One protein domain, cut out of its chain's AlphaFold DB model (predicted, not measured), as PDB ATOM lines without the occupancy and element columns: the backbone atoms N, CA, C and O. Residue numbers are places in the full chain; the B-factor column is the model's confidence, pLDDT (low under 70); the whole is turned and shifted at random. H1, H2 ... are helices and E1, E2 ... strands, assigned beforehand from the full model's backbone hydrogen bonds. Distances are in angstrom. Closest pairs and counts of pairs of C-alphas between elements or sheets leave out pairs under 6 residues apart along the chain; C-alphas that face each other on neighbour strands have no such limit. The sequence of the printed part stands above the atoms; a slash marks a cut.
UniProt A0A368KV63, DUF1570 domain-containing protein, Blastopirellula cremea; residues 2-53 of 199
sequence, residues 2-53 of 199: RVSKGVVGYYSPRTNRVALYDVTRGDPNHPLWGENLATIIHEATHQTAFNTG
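Overview. This is residues 2 to 53 of the 199 residues of the protein "DUF1570 domain-containing protein" of Blastopirellula cremea (UniProt A0A368KV63). A small two-strand hairpin, E1 and E2, packs lengthwise on one long helix, H1, and a wide loop, residues 21 to 32, turns the chain back from the hairpin into the helix. Residues 2 to 6 lead away from the hairpin on the side away from H1. The printed part has 52 residues, with E1, E2 and H1 in that order along the chain; the two strands are antiparallel, and the class is mixed, helices and strands. The whole is only just loose, close to compact, with a radius of gyration of the C-alphas of 12.0 A, and only just flat, spanning 36 by 24 by 13 A.

Along the chain. Find C-alpha 9 at (-41.660, -19.354, 38.109); there strand E1, residues 9 to 12, begins, and it runs 10.2 A. Strand E2, residues 17 to 20, runs 10.0 A to C-alpha 20 at (-40.004, -22.442, 35.537). Helix H1, residues 33 to 51, runs 26.8 A from first to last C-alpha and ends at C-alpha 51, at (-58.461, -25.230, 35.558).

Arrangement. Start at the hairpin: E1 and E2 are antiparallel neighbours, with 168 degrees between their directions. Look for N 10 and O 19, 2.8 A apart, and N 19 and O 10, 2.9 A apart, within hydrogen-bond range. From E1 go to H1: their closest C-alphas are those of Tyr 11 and Glu 43, 5.6 A apart. For E2 and H1 the closest C-alphas are those of Val 18 and Glu 43, 6.5 A apart. In H1 every O i to N i+4 pair is within hydrogen-bond range.

Size, cuts and confidence. The two C-alphas farthest apart, those of Asn 29 and Gly 53, are 36.0 A from each other. The printed part has no cut. The link from E1 to E2 is tight, and that from E2 to H1, 12 residues, is long. The mean pLDDT of the printed part is 86.2; look at residues 2 to 6 for the values under 70.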
ATOM      1  N   ARG A   2     -42.887 -10.280  29.534       37.38
ATOM      2  CA  ARG A   2     -41.806  -9.726  30.359       37.38
ATOM      3  C   ARG A   2     -42.118 -10.102  31.803       37.38
ATOM      4  O   ARG A   2     -43.123  -9.635  32.327       37.38
ATOM      5  N   VAL A   3     -41.309 -10.975  32.387       55.47
ATOM      6  CA  VAL A   3     -41.311 -11.255  33.830       55.47
ATOM      7  C   VAL A   3     -40.291 -10.339  34.506       55.47
ATOM      8  O   VAL A   3     -39.322  -9.918  33.868       55.47
ATOM      9  N   SER A   4     -40.523  -9.967  35.765       53.72
ATOM     10  CA  SER A   4     -39.562  -9.168  36.529       53.72
ATOM     11  C   SER A   4     -38.255  -9.936  36.744       53.72
ATOM     12  O   SER A   4     -38.234 -11.165  36.812       53.72
ATOM     13  N   LYS A   5     -37.140  -9.207  36.843       45.31
ATOM     14  CA  LYS A   5     -35.823  -9.792  37.124       45.31
ATOM     15  C   LYS A   5     -35.876 -10.532  38.470       45.31
ATOM     16  O   LYS A   5     -36.320  -9.948  39.451       45.31
ATOM     17  N   GLY A   6     -35.435 -11.792  38.499       61.06
ATOM     18  CA  GLY A   6     -35.463 -12.643  39.699       61.06
ATOM     19  C   GLY A   6     -36.698 -13.540  39.844       61.06
ATOM     20  O   GLY A   6     -36.772 -14.295  40.803       61.06
ATOM     21  N   VAL A   7     -37.648 -13.497  38.903       70.06
ATOM     22  CA  VAL A   7     -38.774 -14.443  38.862       70.06
ATOM     23  C   VAL A   7     -38.287 -15.804  38.362       70.06
ATOM     24  O   VAL A   7     -37.757 -15.898  37.254       70.06
ATOM     25  N   VAL A   8     -38.476 -16.839  39.179       80.06
ATOM     26  CA  VAL A   8     -38.052 -18.224  38.904       80.06
ATOM     27  C   VAL A   8     -39.212 -19.145  38.496       80.06
ATOM     28  O   VAL A   8     -38.979 -20.266  38.058       80.06
ATOM     29  N   GLY A   9     -40.454 -18.656  38.554       85.25
ATOM     30  CA  GLY A   9     -41.660 -19.354  38.109       85.25
ATOM     31  C   GLY A   9     -42.714 -18.389  37.582       85.25
ATOM     32  O   GLY A   9     -42.741 -17.221  37.968       85.25
ATOM     33  N   TYR A  10     -43.514 -18.840  36.620       89.06
ATOM     34  CA  TYR A  10     -44.634 -18.068  36.106       89.06
ATOM     35  C   TYR A  10     -45.710 -18.949  35.460       89.06
ATOM     36  O   TYR A  10     -45.462 -19.647  34.469       89.06
ATOM     37  N   TYR A  11     -46.941 -18.810  35.938       91.44
ATOM     38  CA  TYR A  11     -48.150 -19.326  35.315       91.44
ATOM     39  C   TYR A  11     -48.823 -18.266  34.433       91.44
ATOM     40  O   TYR A  11     -49.134 -17.150  34.852       91.44
ATOM     41  N   SER A  12     -49.128 -18.636  33.185       90.81
ATOM     42  CA  SER A  12     -49.906 -17.798  32.274       90.81
ATOM     43  C   SER A  12     -51.404 -18.103  32.347       90.81
ATOM     44  O   SER A  12     -51.841 -19.080  31.725       90.81
ATOM     45  N   PRO A  13     -52.247 -17.214  32.911       86.31
ATOM     46  CA  PRO A  13     -53.698 -17.365  32.815       86.31
ATOM     47  C   PRO A  13     -54.207 -17.211  31.376       86.31
ATOM     48  O   PRO A  13     -55.325 -17.610  31.077       86.31
ATOM     49  N   ARG A  14     -53.411 -16.684  30.433       88.38
ATOM     50  CA  ARG A  14     -53.818 -16.569  29.022       88.38
ATOM     51  C   ARG A  14     -53.617 -17.865  28.243       88.38
ATOM     52  O   ARG A  14     -54.485 -18.232  27.459       88.38
ATOM     53  N   THR A  15     -52.500 -18.558  28.448       91.75
ATOM     54  CA  THR A  15     -52.164 -19.766  27.671       91.75
ATOM     55  C   THR A  15     -52.258 -21.062  28.466       91.75
ATOM     56  O   THR A  15     -52.038 -22.113  27.879       91.75
ATOM     57  N   ASN A  16     -52.558 -21.003  29.768       92.19
ATOM     58  CA  ASN A  16     -52.559 -22.153  30.676       92.19
ATOM     59  C   ASN A  16     -51.216 -22.905  30.707       92.19
ATOM     60  O   ASN A  16     -51.173 -24.133  30.724       92.19
ATOM     61  N   ARG A  17     -50.107 -22.165  30.629       93.38
ATOM     62  CA  ARG A  17     -48.750 -22.728  30.622       93.38
ATOM     63  C   ARG A  17     -47.999 -22.253  31.850       93.38
ATOM     64  O   ARG A  17     -48.120 -21.083  32.203       93.38
ATOM     65  N   VAL A  18     -47.207 -23.149  32.418       93.25
ATOM     66  CA  VAL A  18     -46.239 -22.864  33.474       93.25
ATOM     67  C   VAL A  18     -44.849 -22.817  32.842       93.25
ATOM     68  O   VAL A  18     -44.507 -23.672  32.024       93.25
ATOM     69  N   ALA A  19     -44.070 -21.799  33.187       91.69
ATOM     70  CA  ALA A  19     -42.654 -21.693  32.867       91.69
ATOM     71  C   ALA A  19     -41.873 -21.574  34.177       91.69
ATOM     72  O   ALA A  19     -42.240 -20.783  35.040       91.69
ATOM     73  N   LEU A  20     -40.810 -22.360  34.322       90.31
ATOM     74  CA  LEU A  20     -40.004 -22.442  35.537       90.31
ATOM     75  C   LEU A  20     -38.528 -22.345  35.166       90.31
ATOM     76  O   LEU A  20     -38.128 -22.753  34.072       90.31
ATOM     77  N   TYR A  21     -37.730 -21.821  36.085       88.88
ATOM     78  CA  TYR A  21     -36.283 -21.809  35.996       88.88
ATOM     79  C   TYR A  21     -35.705 -22.582  37.176       88.88
ATOM     80  O   TYR A  21     -35.899 -22.208  38.328       88.88
ATOM     81  N   ASP A  22     -34.980 -23.650  36.866       87.69
ATOM     82  CA  ASP A  22     -34.293 -24.459  37.860       87.69
ATOM     83  C   ASP A  22     -33.023 -23.734  38.345       87.69
ATOM     84  O   ASP A  22     -32.022 -23.641  37.624       87.69
ATOM     85  N   VAL A  23     -33.052 -23.230  39.586       85.81
ATOM     86  CA  VAL A  23     -31.894 -22.548  40.188       85.81
ATOM     87  C   VAL A  23     -30.808 -23.506  40.688       85.81
ATOM     88  O   VAL A  23     -29.683 -23.066  40.920       85.81
ATOM     89  N   THR A  24     -31.105 -24.803  40.819       86.44
ATOM     90  CA  THR A  24     -30.159 -25.842  41.254       86.44
ATOM     91  C   THR A  24     -29.421 -26.503  40.096       86.44
ATOM     92  O   THR A  24     -28.516 -27.303  40.327       86.44
ATOM     93  N   ARG A  25     -29.751 -26.141  38.847       86.69
ATOM     94  CA  ARG A  25     -29.130 -26.681  37.623       86.69
ATOM     95  C   ARG A  25     -29.264 -28.207  37.521       86.69
ATOM     96  O   ARG A  25     -28.360 -28.870  37.016       86.69
ATOM     97  N   GLY A  26     -30.380 -28.754  37.997       83.88
ATOM     98  CA  GLY A  26     -30.677 -30.181  37.954       83.88
ATOM     99  C   GLY A  26     -30.047 -31.010  39.073       83.88
ATOM    100  O   GLY A  26     -30.181 -32.230  39.041       83.88
ATOM    101  N   ASP A  27     -29.375 -30.395  40.054       87.88
ATOM    102  CA  ASP A  27     -28.869 -31.111  41.230       87.88
ATOM    103  C   ASP A  27     -29.961 -31.208  42.317       87.88
ATOM    104  O   ASP A  27     -30.337 -30.181  42.897       87.88
ATOM    105  N   PRO A  28     -30.481 -32.416  42.619       81.19
ATOM    106  CA  PRO A  28     -31.500 -32.606  43.650       81.19
ATOM    107  C   PRO A  28     -30.945 -32.488  45.078       81.19
ATOM    108  O   PRO A  28     -31.723 -32.319  46.013       81.19
ATOM    109  N   ASN A  29     -29.623 -32.567  45.268       90.00
ATOM    110  CA  ASN A  29     -28.985 -32.425  46.582       90.00
ATOM    111  C   ASN A  29     -28.575 -30.976  46.882       90.00
ATOM    112  O   ASN A  29     -28.027 -30.691  47.949       90.00
ATOM    113  N   HIS A  30     -28.818 -30.052  45.950       90.81
ATOM    114  CA  HIS A  30     -28.475 -28.653  46.129       90.81
ATOM    115  C   HIS A  30     -29.280 -28.042  47.296       90.81
ATOM    116  O   HIS A  30     -30.495 -28.246  47.364       90.81
ATOM    117  N   PRO A  31     -28.677 -27.214  48.172       86.62
ATOM    118  CA  PRO A  31     -29.372 -26.629  49.328       86.62
ATOM    119  C   PRO A  31     -30.641 -25.831  48.981       86.62
ATOM    120  O   PRO A  31     -31.562 -25.747  49.785       86.62
ATOM    121  N   LEU A  32     -30.695 -25.267  47.769       85.69
ATOM    122  CA  LEU A  32     -31.841 -24.501  47.252       85.69
ATOM    123  C   LEU A  32     -32.927 -25.367  46.584       85.69
ATOM    124  O   LEU A  32     -33.871 -24.823  46.018       85.69
ATOM    125  N   TRP A  33     -32.829 -26.700  46.625       86.31
ATOM    126  CA  TRP A  33     -33.852 -27.575  46.037       86.31
ATOM    127  C   TRP A  33     -35.252 -27.302  46.605       86.31
ATOM    128  O   TRP A  33     -36.232 -27.287  45.862       86.31
ATOM    129  N   GLY A  34     -35.346 -26.995  47.903       85.31
ATOM    130  CA  GLY A  34     -36.609 -26.613  48.533       85.31
ATOM    131  C   GLY A  34     -37.260 -25.373  47.906       85.31
ATOM    132  O   GLY A  34     -38.482 -25.323  47.798       85.31
ATOM    133  N   GLU A  35     -36.472 -24.405  47.428       85.31
ATOM    134  CA  GLU A  35     -36.985 -23.191  46.773       85.31
ATOM    135  C   GLU A  35     -37.535 -23.484  45.371       85.31
ATOM    136  O   GLU A  35     -38.598 -22.981  44.994       85.31
ATOM    137  N   ASN A  36     -36.855 -24.356  44.617       88.00
ATOM    138  CA  ASN A  36     -37.365 -24.873  43.347       88.00
ATOM    139  C   ASN A  36     -38.694 -25.605  43.549       88.00
ATOM    140  O   ASN A  36     -39.659 -25.340  42.833       88.00
ATOM    141  N   LEU A  37     -38.754 -26.516  44.528       89.38
ATOM    142  CA  LEU A  37     -39.961 -27.285  44.819       89.38
ATOM    143  C   LEU A  37     -41.122 -26.371  45.228       89.38
ATOM    144  O   LEU A  37     -42.217 -26.515  44.689       89.38
ATOM    145  N   ALA A  38     -40.879 -25.400  46.112       90.44
ATOM    146  CA  ALA A  38     -41.883 -24.412  46.495       90.44
ATOM    147  C   ALA A  38     -42.410 -23.644  45.272       90.44
ATOM    148  O   ALA A  38     -43.620 -23.523  45.102       90.44
ATOM    149  N   THR A  39     -41.524 -23.218  44.366       91.62
ATOM    150  CA  THR A  39     -41.912 -22.542  43.116       91.62
ATOM    151  C   THR A  39     -42.752 -23.453  42.213       91.62
ATOM    152  O   THR A  39     -43.770 -23.028  41.676       91.62
ATOM    153  N   ILE A  40     -42.371 -24.725  42.059       93.25
ATOM    154  CA  ILE A  40     -43.146 -25.704  41.280       93.25
ATOM    155  C   ILE A  40     -44.559 -25.845  41.854       93.25
ATOM    156  O   ILE A  40     -45.533 -25.786  41.104       93.25
ATOM    157  N   ILE A  41     -44.676 -26.012  43.173       95.25
ATOM    158  CA  ILE A  41     -45.966 -26.177  43.848       95.25
ATOM    159  C   ILE A  41     -46.810 -24.902  43.735       95.25
ATOM    160  O   ILE A  41     -48.010 -24.989  43.471       95.25
ATOM    161  N   HIS A  42     -46.190 -23.729  43.858       96.44
ATOM    162  CA  HIS A  42     -46.843 -22.436  43.686       96.44
ATOM    163  C   HIS A  42     -47.497 -22.321  42.300       96.44
ATOM    164  O   HIS A  42     -48.706 -22.108  42.175       96.44
ATOM    165  N   GLU A  43     -46.729 -22.564  41.235       96.19
ATOM    166  CA  GLU A  43     -47.243 -22.452  39.868       96.19
ATOM    167  C   GLU A  43     -48.239 -23.568  39.514       96.19
ATOM    168  O   GLU A  43     -49.218 -23.336  38.793       96.19
ATOM    169  N   ALA A  44     -48.038 -24.779  40.044       95.94
ATOM    170  CA  ALA A  44     -48.988 -25.881  39.901       95.94
ATOM    171  C   ALA A  44     -50.317 -25.582  40.613       95.94
ATOM    172  O   ALA A  44     -51.383 -25.933  40.097       95.94
ATOM    173  N   THR A  45     -50.271 -24.889  41.754       96.75
ATOM    174  CA  THR A  45     -51.462 -24.414  42.469       96.75
ATOM    175  C   THR A  45     -52.249 -23.437  41.615       96.75
ATOM    176  O   THR A  45     -53.451 -23.636  41.434       96.75
ATOM    177  N   HIS A  46     -51.589 -22.438  41.019       97.25
ATOM    178  CA  HIS A  46     -52.254 -21.542  40.074       97.25
ATOM    179  C   HIS A  46     -52.919 -22.329  38.947       97.25
ATOM    180  O   HIS A  46     -54.129 -22.211  38.741       97.25
ATOM    181  N   GLN A  47     -52.157 -23.165  38.242       96.25
ATOM    182  CA  GLN A  47     -52.683 -23.921  37.110       96.25
ATOM    183  C   GLN A  47     -53.887 -24.785  37.505       96.25
ATOM    184  O   GLN A  47     -54.897 -24.792  36.800       96.25
ATOM    185  N   THR A  48     -53.809 -25.473  38.643       96.56
ATOM    186  CA  THR A  48     -54.901 -26.302  39.162       96.56
ATOM    187  C   THR A  48     -56.122 -25.449  39.479       96.56
ATOM    188  O   THR A  48     -57.195 -25.718  38.945       96.56
ATOM    189  N   ALA A  49     -55.964 -24.385  40.270       96.38
ATOM    190  CA  ALA A  49     -57.068 -23.529  40.696       96.38
ATOM    191  C   ALA A  49     -57.800 -22.874  39.513       96.38
ATOM    192  O   ALA A  49     -59.029 -22.800  39.502       96.38
ATOM    193  N   PHE A  50     -57.065 -22.442  38.484       95.62
ATOM    194  CA  PHE A  50     -57.658 -21.867  37.275       95.62
ATOM    195  C   PHE A  50     -58.327 -22.905  36.362       95.62
ATOM    196  O   PHE A  50     -59.249 -22.553  35.626       95.62
ATOM    197  N   ASN A  51     -57.878 -24.163  36.377       96.06
ATOM    198  CA  ASN A  51     -58.461 -25.230  35.558       96.06
ATOM    199  C   ASN A  51     -59.666 -25.906  36.220       96.06
ATOM    200  O   ASN A  51     -60.493 -26.481  35.519       96.06
ATOM    201  N   THR A  52     -59.786 -25.828  37.547       94.94
ATOM    202  CA  THR A  52     -60.906 -26.406  38.307       94.94
ATOM    203  C   THR A  52     -61.996 -25.393  38.650       94.94
ATOM    204  O   THR A  52     -63.005 -25.765  39.242       94.94
ATOM    205  N   GLY A  53     -61.823 -24.122  38.277       91.81
ATOM    206  CA  GLY A  53     -62.806 -23.065  38.521       91.81
ATOM    207  C   GLY A  53     -62.780 -22.479  39.936       91.81
ATOM    208  O   GLY A  53     -63.635 -21.662  40.256       91.81
TER     209      GLY A  53